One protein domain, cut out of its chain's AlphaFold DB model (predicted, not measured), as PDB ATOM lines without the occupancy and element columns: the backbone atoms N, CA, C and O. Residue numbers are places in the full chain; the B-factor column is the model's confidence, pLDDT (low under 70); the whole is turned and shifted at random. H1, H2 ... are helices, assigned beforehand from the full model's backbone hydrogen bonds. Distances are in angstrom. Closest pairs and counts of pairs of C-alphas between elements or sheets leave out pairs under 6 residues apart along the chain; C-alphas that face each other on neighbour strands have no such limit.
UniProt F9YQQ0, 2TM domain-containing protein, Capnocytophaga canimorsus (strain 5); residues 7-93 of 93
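AT A GLANCE: This is residues 7 to 93 of the 93 residues of the protein "2TM domain-containing protein" of Capnocytophaga canimorsus (strain 5) (UniProt F9YQQ0). The model is a long, slender helical hairpin: H1 runs most of its length, and the shorter H2 folds back beside it. Beyond the far end of H2, the short H3 leads into H4, an arm whose residues 81 to 91 stick out free, as do residues 7 to 14 of H1. The printed part has 87 residues with four named helices, H1, H2, H3 and H4 along the chain, and no named strand; its class is all helix. It is extended, with a radius of gyration of the C-alphas of 19.3 A, and the C-alphas span 64 by 21 by 19 A, a rod.

HOW THE PARTS SIT: H1, residues 7 to 43, and H2, residues 49 to 69, form a helical hairpin and touch, with the C-alphas of Val 37 and Cys 50 closest at 6.3 A. They run opposite ways at a shallow tilt of 10 degrees. H2 has a kink of 27 degrees near residue 60. H3, residues 71 to 74, is close to H2 but not clearly touching; their closest C-alphas, of Ser 67 and Phe 74, are 6.7 A apart. H4, residues 77 to 91, and H3 meet only through their link. H4 is apart from H1 and H2, and H3 is apart from H1. In H1 and H4 every O i to N i+4 pair is within hydrogen-bond range, in H2 16 of 17 are, and H3 is too short for such a pair.

IN THESE COORDINATES: H1 begins at C-alpha 7 (135.615, 184.406, 131.282) and is 53.9 A long from first to last C-alpha. H2 begins at C-alpha 49 (99.750, 189.162, 100.462) and is 29.7 A long. H3 has four residues. H4 is 21.5 A long and ends at C-alpha 91 (141.662, 172.068, 126.402).

THE WHOLE: The two C-alphas farthest apart, of Asn 46 and Lys 93, are 65.1 A apart. The printed part has no cut, and its three links are tight. Mean pLDDT of the printed part is 78.8; residues 7 to 8, 11, 44 to 47, 71 to 78 and 91 to 93 are under 70.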
ATOM      1  N   ASN A   7     136.862 185.118 131.543       63.03
ATOM      2  CA  ASN A   7     135.615 184.406 131.282       63.03
ATOM      3  C   ASN A   7     134.354 185.276 131.395       63.03
ATOM      4  O   ASN A   7     133.469 185.164 130.540       63.03
ATOM      5  N   ALA A   8     134.263 186.163 132.390       65.62
ATOM      6  CA  ALA A   8     133.108 187.049 132.549       65.62
ATOM      7  C   ALA A   8     133.024 188.053 131.387       65.62
ATOM      8  O   ALA A   8     131.957 188.241 130.792       65.62
ATOM      9  N   TYR A   9     134.173 188.608 130.991       73.62
ATOM     10  CA  TYR A   9     134.279 189.529 129.860       73.62
ATOM     11  C   TYR A   9     133.930 188.848 128.525       73.62
ATOM     12  O   TYR A   9     133.086 189.344 127.774       73.62
ATOM     13  N   ARG A  10     134.472 187.648 128.255       70.62
ATOM     14  CA  ARG A  10     134.174 186.885 127.021       70.62
ATOM     15  C   ARG A  10     132.701 186.478 126.932       70.62
ATOM     16  O   ARG A  10     132.134 186.430 125.836       70.62
ATOM     17  N   LYS A  11     132.055 186.187 128.068       69.56
ATOM     18  CA  LYS A  11     130.622 185.851 128.126       69.56
ATOM     19  C   LYS A  11     129.747 187.072 127.832       69.56
ATOM     20  O   LYS A  11     128.788 186.954 127.063       69.56
ATOM     21  N   ALA A  12     130.102 188.236 128.373       74.50
ATOM     22  CA  ALA A  12     129.436 189.498 128.061       74.50
ATOM     23  C   ALA A  12     129.590 189.868 126.573       74.50
ATOM     24  O   ALA A  12     128.594 190.142 125.903       74.50
ATOM     25  N   GLU A  13     130.799 189.765 126.013       77.62
ATOM     26  CA  GLU A  13     131.068 190.079 124.603       77.62
ATOM     27  C   GLU A  13     130.268 189.181 123.640       77.62
ATOM     28  O   GLU A  13     129.657 189.661 122.679       77.62
ATOM     29  N   LYS A  14     130.193 187.871 123.920       76.25
ATOM     30  CA  LYS A  14     129.374 186.929 123.135       76.25
ATOM     31  C   LYS A  14     127.888 187.291 123.167       76.25
ATOM     32  O   LYS A  14     127.220 187.185 122.134       76.25
ATOM     33  N   ARG A  15     127.364 187.726 124.319       75.12
ATOM     34  CA  ARG A  15     125.971 188.192 124.436       75.12
ATOM     35  C   ARG A  15     125.730 189.448 123.603       75.12
ATOM     36  O   ARG A  15     124.765 189.482 122.843       75.12
ATOM     37  N   VAL A  16     126.638 190.421 123.661       82.19
ATOM     38  CA  VAL A  16     126.545 191.657 122.865       82.19
ATOM     39  C   VAL A  16     126.591 191.360 121.364       82.19
ATOM     40  O   VAL A  16     125.766 191.883 120.617       82.19
ATOM     41  N   LYS A  17     127.483 190.471 120.902       81.69
ATOM     42  CA  LYS A  17     127.534 190.059 119.484       81.69
ATOM     43  C   LYS A  17     126.227 189.413 119.015       81.69
ATOM     44  O   LYS A  17     125.757 189.733 117.922       81.69
ATOM     45  N   LYS A  18     125.620 188.542 119.833       79.56
ATOM     46  CA  LYS A  18     124.312 187.932 119.527       79.56
ATOM     47  C   LYS A  18     123.205 188.982 119.433       79.56
ATOM     48  O   LYS A  18     122.458 188.970 118.456       79.56
ATOM     49  N   LEU A  19     123.155 189.921 120.382       82.12
ATOM     50  CA  LEU A  19     122.219 191.049 120.340       82.12
ATOM     51  C   LEU A  19     122.396 191.864 119.057       82.12
ATOM     52  O   LEU A  19     121.436 192.092 118.332       82.12
ATOM     53  N   LYS A  20     123.632 192.258 118.737       85.44
ATOM     54  CA  LYS A  20     123.930 193.091 117.566       85.44
ATOM     55  C   LYS A  20     123.486 192.420 116.263       85.44
ATOM     56  O   LYS A  20     122.904 193.073 115.401       85.44
ATOM     57  N   LYS A  21     123.701 191.104 116.143       84.94
ATOM     58  CA  LYS A  21     123.235 190.314 114.994       84.94
ATOM     59  C   LYS A  21     121.704 190.269 114.919       84.94
ATOM     60  O   LYS A  21     121.150 190.438 113.838       84.94
ATOM     61  N   PHE A  22     121.024 190.096 116.053       86.81
ATOM     62  CA  PHE A  22     119.563 190.142 116.119       86.81
ATOM     63  C   PHE A  22     119.006 191.506 115.696       86.81
ATOM     64  O   PHE A  22     118.133 191.556 114.837       86.81
ATOM     65  N   TYR A  23     119.558 192.605 116.219       86.69
ATOM     66  CA  TYR A  23     119.144 193.959 115.844       86.69
ATOM     67  C   TYR A  23     119.333 194.238 114.355       86.69
ATOM     68  O   TYR A  23     118.484 194.885 113.755       86.69
ATOM     69  N   HIS A  24     120.400 193.725 113.740       89.19
ATOM     70  CA  HIS A  24     120.589 193.852 112.298       89.19
ATOM     71  C   HIS A  24     119.480 193.132 111.513       89.19
ATOM     72  O   HIS A  24     118.869 193.728 110.631       89.19
ATOM     73  N   HIS A  25     119.159 191.884 111.873       87.19
ATOM     74  CA  HIS A  25     118.050 191.153 111.248       87.19
ATOM     75  C   HIS A  25     116.691 191.826 111.484       87.19
ATOM     76  O   HIS A  25     115.886 191.901 110.559       87.19
ATOM     77  N   LEU A  26     116.451 192.346 112.691       89.62
ATOM     78  CA  LEU A  26     115.245 193.095 113.033       89.62
ATOM     79  C   LEU A  26     115.129 194.383 112.212       89.62
ATOM     80  O   LEU A  26     114.067 194.658 111.665       89.62
ATOM     81  N   ALA A  27     116.210 195.153 112.092       91.19
ATOM     82  CA  ALA A  27     116.227 196.384 111.311       91.19
ATOM     83  C   ALA A  27     115.907 196.102 109.838       91.19
ATOM     84  O   ALA A  27     115.015 196.733 109.276       91.19
ATOM     85  N   THR A  28     116.558 195.099 109.239       90.56
ATOM     86  CA  THR A  28     116.259 194.673 107.865       90.56
ATOM     87  C   THR A  28     114.807 194.222 107.723       90.56
ATOM     88  O   THR A  28     114.140 194.619 106.772       90.56
ATOM     89  N   TYR A  29     114.281 193.452 108.683       88.94
ATOM     90  CA  TYR A  29     112.876 193.040 108.687       88.94
ATOM     91  C   TYR A  29     111.935 194.250 108.704       88.94
ATOM     92  O   TYR A  29     111.028 194.319 107.878       88.94
ATOM     93  N   VAL A  30     112.152 195.218 109.595       89.69
ATOM     94  CA  VAL A  30     111.299 196.410 109.703       89.69
ATOM     95  C   VAL A  30     111.356 197.247 108.426       89.69
ATOM     96  O   VAL A  30     110.306 197.632 107.915       89.69
ATOM     97  N   VAL A  31     112.550 197.488 107.874       92.94
ATOM     98  CA  VAL A  31     112.722 198.271 106.638       92.94
ATOM     99  C   VAL A  31     112.014 197.600 105.459       92.94
ATOM    100  O   VAL A  31     111.211 198.241 104.782       92.94
ATOM    101  N   VAL A  32     112.251 196.300 105.244       89.19
ATOM    102  CA  VAL A  32     111.646 195.553 104.129       89.19
ATOM    103  C   VAL A  32     110.129 195.466 104.280       89.19
ATOM    104  O   VAL A  32     109.416 195.720 103.314       89.19
ATOM    105  N   ASN A  33     109.615 195.164 105.478       87.62
ATOM    106  CA  ASN A  33     108.168 195.080 105.695       87.62
ATOM    107  C   ASN A  33     107.489 196.445 105.565       87.62
ATOM    108  O   ASN A  33     106.427 196.516 104.962       87.62
ATOM    109  N   THR A  34     108.098 197.531 106.050       87.88
ATOM    110  CA  THR A  34     107.538 198.886 105.886       87.88
ATOM    111  C   THR A  34     107.438 199.256 104.408       87.88
ATOM    112  O   THR A  34     106.410 199.767 103.965       87.88
ATOM    113  N   PHE A  35     108.469 198.932 103.621       89.44
ATOM    114  CA  PHE A  35     108.451 199.126 102.174       89.44
ATOM    115  C   PHE A  35     107.369 198.273 101.486       89.44
ATOM    116  O   PHE A  35     106.613 198.783 100.660       89.44
ATOM    117  N   LEU A  36     107.236 196.997 101.869       86.19
ATOM    118  CA  LEU A  36     106.211 196.091 101.336       86.19
ATOM    119  C   LEU A  36     104.787 196.544 101.672       86.19
ATOM    120  O   LEU A  36     103.914 196.500 100.809       86.19
ATOM    121  N   VAL A  37     104.549 196.983 102.911       84.69
ATOM    122  CA  VAL A  37     103.255 197.524 103.349       84.69
ATOM    123  C   VAL A  37     102.916 198.773 102.540       84.69
ATOM    124  O   VAL A  37     101.794 198.887 102.049       84.69
ATOM    125  N   GLY A  38     103.886 199.672 102.336       85.12
ATOM    126  CA  GLY A  38     103.714 200.864 101.502       85.12
ATOM    127  C   GLY A  38     103.338 200.524 100.056       85.12
ATOM    128  O   GLY A  38     102.382 201.086  99.524       85.12
ATOM    129  N   LEU A  39     104.025 199.553  99.444       84.56
ATOM    130  CA  LEU A  39     103.684 199.061  98.104       84.56
ATOM    131  C   LEU A  39     102.303 198.401  98.051       84.56
ATOM    132  O   LEU A  39     101.564 198.616  97.094       84.56
ATOM    133  N   ASN A  40     101.926 197.632  99.072       83.56
ATOM    134  CA  ASN A  40     100.623 196.970  99.111       83.56
ATOM    135  C   ASN A  40      99.473 197.984  99.175       83.56
ATOM    136  O   ASN A  40      98.490 197.853  98.446       83.56
ATOM    137  N   LEU A  41      99.624 199.021 100.005       79.12
ATOM    138  CA  LEU A  41      98.663 200.121 100.101       79.12
ATOM    139  C   LEU A  41      98.556 200.908  98.790       79.12
ATOM    140  O   LEU A  41      97.463 201.346  98.439       79.12
ATOM    141  N   TYR A  42      99.665 201.064  98.062       78.50
ATOM    142  CA  TYR A  42      99.684 201.760  96.776       78.50
ATOM    143  C   TYR A  42      99.073 200.931  95.636       78.50
ATOM    144  O   TYR A  42      98.348 201.470  94.804       78.50
ATOM    145  N   GLN A  43      99.360 199.627  95.579       72.44
ATOM    146  CA  GLN A  43      99.049 198.811  94.408       72.44
ATOM    147  C   GLN A  43      97.735 198.035  94.530       72.44
ATOM    148  O   GLN A  43      96.996 197.925  93.550       72.44
ATOM    149  N   THR A  44      97.422 197.458  95.693       65.56
ATOM    150  CA  THR A  44      96.191 196.671  95.869       65.56
ATOM    151  C   THR A  44      95.816 196.549  97.354       65.56
ATOM    152  O   THR A  44      96.156 195.554  97.995       65.56
ATOM    153  N   PRO A  45      95.044 197.497  97.917       67.62
ATOM    154  CA  PRO A  45      94.680 197.465  99.338       67.62
ATOM    155  C   PRO A  45      93.825 196.247  99.735       67.62
ATOM    156  O   PRO A  45      93.807 195.870 100.902       67.62
ATOM    157  N   ASN A  46      93.157 195.593  98.776       67.50
ATOM    158  CA  ASN A  46      92.318 194.411  99.016       67.50
ATOM    159  C   ASN A  46      93.077 193.074  99.022       67.50
ATOM    160  O   ASN A  46      92.465 192.043  99.300       67.50
ATOM    161  N   ASN A  47      94.377 193.056  98.713       68.38
ATOM    162  CA  ASN A  47      95.162 191.824  98.710       68.38
ATOM    163  C   ASN A  47      96.055 191.757  99.956       68.38
ATOM    164  O   ASN A  47      96.945 192.578 100.168       68.38
ATOM    165  N   LEU A  48      95.832 190.748 100.795       74.00
ATOM    166  CA  LEU A  48      96.538 190.559 102.070       74.00
ATOM    167  C   LEU A  48      97.887 189.838 101.912       74.00
ATOM    168  O   LEU A  48      98.397 189.242 102.859       74.00
ATOM    169  N   TRP A  49      98.499 189.877 100.729       77.88
ATOM    170  CA  TRP A  49      99.750 189.162 100.462       77.88
ATOM    171  C   TRP A  49     100.901 189.625 101.373       77.88
ATOM    172  O   TRP A  49     101.721 188.820 101.812       77.88
ATOM    173  N   CYS A  50     100.908 190.904 101.762       80.81
ATOM    174  CA  CYS A  50     101.871 191.438 102.721       80.81
ATOM    175  C   CYS A  50     101.788 190.746 104.100       80.81
ATOM    176  O   CYS A  50     102.827 190.503 104.715       80.81
ATOM    177  N   LEU A  51     100.594 190.332 104.555       79.88
ATOM    178  CA  LEU A  51     100.449 189.593 105.817       79.88
ATOM    179  C   LEU A  51     101.153 188.239 105.770       79.88
ATOM    180  O   LEU A  51     101.748 187.849 106.766       79.88
ATOM    181  N   TRP A  52     101.141 187.545 104.630       83.69
ATOM    182  CA  TRP A  52     101.861 186.278 104.472       83.69
ATOM    183  C   TRP A  52     103.375 186.452 104.615       83.69
ATOM    184  O   TRP A  52     104.027 185.642 105.275       83.69
ATOM    185  N   VAL A  53     103.933 187.528 104.054       82.06
ATOM    186  CA  VAL A  53     105.363 187.845 104.186       82.06
ATOM    187  C   VAL A  53     105.701 188.228 105.629       82.06
ATOM    188  O   VAL A  53     106.649 187.683 106.199       82.06
ATOM    189  N   ILE A  54     104.880 189.088 106.247       84.81
ATOM    190  CA  ILE A  54     105.019 189.496 107.650       84.81
ATOM    191  C   ILE A  54     104.957 188.277 108.572       84.81
ATOM    192  O   ILE A  54     105.818 188.153 109.437       84.81
ATOM    193  N   PHE A  55     103.989 187.373 108.388       87.38
ATOM    194  CA  PHE A  55     103.828 186.181 109.225       87.38
ATOM    195  C   PHE A  55     104.955 185.171 109.015       87.38
ATOM    196  O   PHE A  55     105.536 184.705 109.995       87.38
ATOM    197  N   GLY A  56     105.304 184.854 107.765       87.94
ATOM    198  CA  GLY A  56     106.349 183.876 107.462       87.94
ATOM    199  C   GLY A  56     107.713 184.300 108.006       87.94
ATOM    200  O   GLY A  56     108.392 183.526 108.683       87.94
ATOM    201  N   TRP A  57     108.099 185.557 107.778       85.06
ATOM    202  CA  TRP A  57     109.366 186.088 108.285       85.06
ATOM    203  C   TRP A  57     109.293 186.482 109.763       85.06
ATOM    204  O   TRP A  57     110.273 186.334 110.496       85.06
ATOM    205  N   GLY A  58     108.134 186.954 110.219       88.38
ATOM    206  CA  GLY A  58     107.893 187.365 111.599       88.38
ATOM    207  C   GLY A  58     108.005 186.196 112.567       88.38
ATOM    208  O   GLY A  58     108.609 186.346 113.624       88.38
ATOM    209  N   LEU A  59     107.536 185.005 112.186       89.69
ATOM    210  CA  LEU A  59     107.682 183.808 113.015       89.69
ATOM    211  C   LEU A  59     109.161 183.439 113.228       89.69
ATOM    212  O   LEU A  59     109.585 183.185 114.355       89.69
ATOM    213  N   GLY A  60     109.974 183.482 112.166       87.00
ATOM    214  CA  GLY A  60     111.420 183.246 112.258       87.00
ATOM    215  C   GLY A  60     112.142 184.302 113.102       87.00
ATOM    216  O   GLY A  60     113.023 183.975 113.902       87.00
ATOM    217  N   LEU A  61     111.730 185.567 112.983       87.44
ATOM    218  CA  LEU A  61     112.243 186.665 113.799       87.44
ATOM    219  C   LEU A  61     111.891 186.481 115.283       87.44
ATOM    220  O   LEU A  61     112.762 186.663 116.130       87.44
ATOM    221  N   VAL A  62     110.656 186.082 115.600       87.56
ATOM    222  CA  VAL A  62     110.207 185.806 116.974       87.56
ATOM    223  C   VAL A  62     110.995 184.645 117.575       87.56
ATOM    224  O   VAL A  62     111.486 184.772 118.693       87.56
ATOM    225  N   LEU A  63     111.210 183.553 116.837       86.44
ATOM    226  CA  LEU A  63     112.056 182.447 117.305       86.44
ATOM    227  C   LEU A  63     113.493 182.908 117.595       86.44
ATOM    228  O   LEU A  63     114.074 182.550 118.623       86.44
ATOM    229  N   ASN A  64     114.056 183.751 116.729       84.75
ATOM    230  CA  ASN A  64     115.378 184.332 116.950       84.75
ATOM    231  C   ASN A  64     115.391 185.280 118.167       84.75
ATOM    232  O   ASN A  64     116.332 185.258 118.958       84.75
ATOM    233  N   ALA A  65     114.328 186.064 118.366       85.25
ATOM    234  CA  ALA A  65     114.163 186.948 119.517       85.25
ATOM    235  C   ALA A  65     114.090 186.149 120.824       85.25
ATOM    236  O   ALA A  65     114.823 186.441 121.766       85.25
ATOM    237  N   VAL A  66     113.274 185.094 120.865       84.12
ATOM    238  CA  VAL A  66     113.155 184.193 122.020       84.12
ATOM    239  C   VAL A  66     114.501 183.539 122.332       84.12
ATOM    240  O   VAL A  66     114.909 183.515 123.488       84.12
ATOM    241  N   SER A  67     115.249 183.094 121.319       77.31
ATOM    242  CA  SER A  67     116.591 182.520 121.503       77.31
ATOM    243  C   SER A  67     117.605 183.514 122.098       77.31
ATOM    244  O   SER A  67     118.479 183.138 122.884       77.31
ATOM    245  N   VAL A  68     117.486 184.800 121.755       81.06
ATOM    246  CA  VAL A  68     118.406 185.856 122.207       81.06
ATOM    247  C   VAL A  68     118.030 186.416 123.582       81.06
ATOM    248  O   VAL A  68     118.917 186.602 124.417       81.06
ATOM    249  N   PHE A  69     116.744 186.670 123.831       78.62
ATOM    250  CA  PHE A  69     116.245 187.282 125.069       78.62
ATOM    251  C   PHE A  69     115.894 186.260 126.155       78.62
ATOM    252  O   PHE A  69     116.080 186.544 127.337       78.62
ATOM    253  N   LEU A  70     115.430 185.065 125.778       74.44
ATOM    254  CA  LEU A  70     115.068 183.982 126.697       74.44
ATOM    255  C   LEU A  70     115.891 182.711 126.412       74.44
ATOM    256  O   LEU A  70     115.324 181.637 126.188       74.44
ATOM    257  N   PRO A  71     117.237 182.776 126.489       66.00
ATOM    258  CA  PRO A  71     118.078 181.604 126.270       66.00
ATOM    259  C   PRO A  71     117.746 180.455 127.237       66.00
ATOM    260  O   PRO A  71     117.866 179.303 126.846       66.00
ATOM    261  N   ASN A  72     117.246 180.749 128.447       62.16
ATOM    262  CA  ASN A  72     116.869 179.746 129.454       62.16
ATOM    263  C   ASN A  72     115.696 178.831 129.051       62.16
ATOM    264  O   ASN A  72     115.579 177.750 129.621       62.16
ATOM    265  N   LEU A  73     114.821 179.248 128.126       64.62
ATOM    266  CA  LEU A  73     113.657 178.452 127.700       64.62
ATOM    267  C   LEU A  73     114.033 177.379 126.670       64.62
ATOM    268  O   LEU A  73     113.481 176.286 126.695       64.62
ATOM    269  N   PHE A  74     114.987 177.684 125.788       59.66
ATOM    270  CA  PHE A  74     115.441 176.770 124.732       59.66
ATOM    271  C   PHE A  74     116.727 176.022 125.097       59.66
ATOM    272  O   PHE A  74     116.888 174.851 124.763       59.66
ATOM    273  N   PHE A  75     117.648 176.685 125.795       63.31
ATOM    274  CA  PHE A  75     118.905 176.122 126.266       63.31
ATOM    275  C   PHE A  75     118.932 176.205 127.789       63.31
ATOM    276  O   PHE A  75     119.345 177.205 128.373       63.31
ATOM    277  N   SER A  76     118.470 175.135 128.445       62.38
ATOM    278  CA  SER A  76     118.570 175.007 129.901       62.38
ATOM    279  C   SER A  76     120.002 175.304 130.350       62.38
ATOM    280  O   SER A  76     120.963 174.800 129.764       62.38
ATOM    281  N   LYS A  77     120.140 176.097 131.416       63.06
ATOM    282  CA  LYS A  77     121.415 176.443 132.064       63.06
ATOM    283  C   LYS A  77     122.316 175.212 132.278       63.06
ATOM    284  O   LYS A  77     123.526 175.303 132.114       63.06
ATOM    285  N   GLN A  78     121.712 174.044 132.534       67.88
ATOM    286  CA  GLN A  78     122.406 172.756 132.653       67.88
ATOM    287  C   GLN A  78     123.109 172.301 131.369       67.88
ATOM    288  O   GLN A  78     124.176 171.695 131.439       67.88
ATOM    289  N   TRP A  79     122.528 172.537 130.190       76.62
ATOM    290  CA  TRP A  79     123.202 172.225 128.928       76.62
ATOM    291  C   TRP A  79     124.401 173.148 128.714       76.62
ATOM    292  O   TRP A  79     125.459 172.678 128.300       76.62
ATOM    293  N   GLU A  80     124.254 174.435 129.041       74.75
ATOM    294  CA  GLU A  80     125.339 175.414 128.921       74.75
ATOM    295  C   GLU A  80     126.506 175.051 129.857       74.75
ATOM    296  O   GLU A  80     127.652 175.002 129.417       74.75
ATOM    297  N   GLU A  81     126.215 174.701 131.115       74.06
ATOM    298  CA  GLU A  81     127.210 174.240 132.094       74.06
ATOM    299  C   GLU A  81     127.892 172.933 131.673       74.06
ATOM    300  O   GLU A  81     129.121 172.846 131.724       74.06
ATOM    301  N   ARG A  82     127.132 171.943 131.176       79.00
ATOM    302  CA  ARG A  82     127.715 170.704 130.632       79.00
ATOM    303  C   ARG A  82     128.661 170.989 129.473       79.00
ATOM    304  O   ARG A  82     129.760 170.447 129.450       79.00
ATOM    305  N   LYS A  83     128.268 171.853 128.532       78.75
ATOM    306  CA  LYS A  83     129.106 172.175 127.372       78.75
ATOM    307  C   LYS A  83     130.362 172.953 127.727       78.75
ATOM    308  O   LYS A  83     131.394 172.728 127.106       78.75
ATOM    309  N   ILE A  84     130.287 173.859 128.698       80.19
ATOM    310  CA  ILE A  84     131.469 174.581 129.180       80.19
ATOM    311  C   ILE A  84     132.448 173.598 129.824       80.19
ATOM    312  O   ILE A  84     133.631 173.638 129.501       80.19
ATOM    313  N   LYS A  85     131.957 172.679 130.664       81.81
ATOM    314  CA  LYS A  85     132.795 171.658 131.300       81.81
ATOM    315  C   LYS A  85     133.472 170.743 130.272       81.81
ATOM    316  O   LYS A  85     134.676 170.541 130.337       81.81
ATOM    317  N   GLU A  86     132.714 170.285 129.277       84.38
ATOM    318  CA  GLU A  86     133.212 169.421 128.198       84.38
ATOM    319  C   GLU A  86     134.269 170.111 127.312       84.38
ATOM    320  O   GLU A  86     135.144 169.454 126.754       84.38
ATOM    321  N   LEU A  87     134.188 171.437 127.152       80.62
ATOM    322  CA  LEU A  87     135.189 172.218 126.421       80.62
ATOM    323  C   LEU A  87     136.455 172.457 127.252       80.62
ATOM    324  O   LEU A  87     137.540 172.372 126.691       80.62
ATOM    325  N   MET A  88     136.333 172.709 128.559       77.38
ATOM    326  CA  MET A  88     137.499 172.864 129.443       77.38
ATOM    327  C   MET A  88     138.290 171.555 129.564       77.38
ATOM    328  O   MET A  88     139.502 171.569 129.392       77.38
ATOM    329  N   GLU A  89     137.612 170.416 129.734       81.81
ATOM    330  CA  GLU A  89     138.260 169.091 129.768       81.81
ATOM    331  C   GLU A  89     138.958 168.720 128.446       81.81
ATOM    332  O   GLU A  89     139.864 167.889 128.437       81.81
ATOM    333  N   LYS A  90     138.543 169.315 127.318       74.56
ATOM    334  CA  LYS A  90     139.197 169.130 126.014       74.56
ATOM    335  C   LYS A  90     140.402 170.038 125.788       74.56
ATOM    336  O   LYS A  90     141.215 169.698 124.940       74.56
ATOM    337  N   GLU A  91     140.493 171.176 126.471       68.06
ATOM    338  CA  GLU A  91     141.662 172.068 126.402       68.06
ATOM    339  C   GLU A  91     142.752 171.673 127.418       68.06
ATOM    340  O   GLU A  91     143.912 172.023 127.226       68.06
ATOM    341  N   GLU A  92     142.404 170.923 128.471       59.66
ATOM    342  CA  GLU A  92     143.347 170.379 129.468       59.66
ATOM    343  C   GLU A  92     144.019 169.048 129.063       59.66
ATOM    344  O   GLU A  92     144.863 168.541 129.806       59.66
ATOM    345  N   LYS A  93     143.664 168.474 127.906       46.62
ATOM    346  CA  LYS A  93     144.264 167.254 127.337       46.62
ATOM    347  C   LYS A  93     145.125 167.572 126.124       46.62
ATOM    348  O   LYS A  93     146.192 166.932 126.005       46.62
TER     349      LYS A  93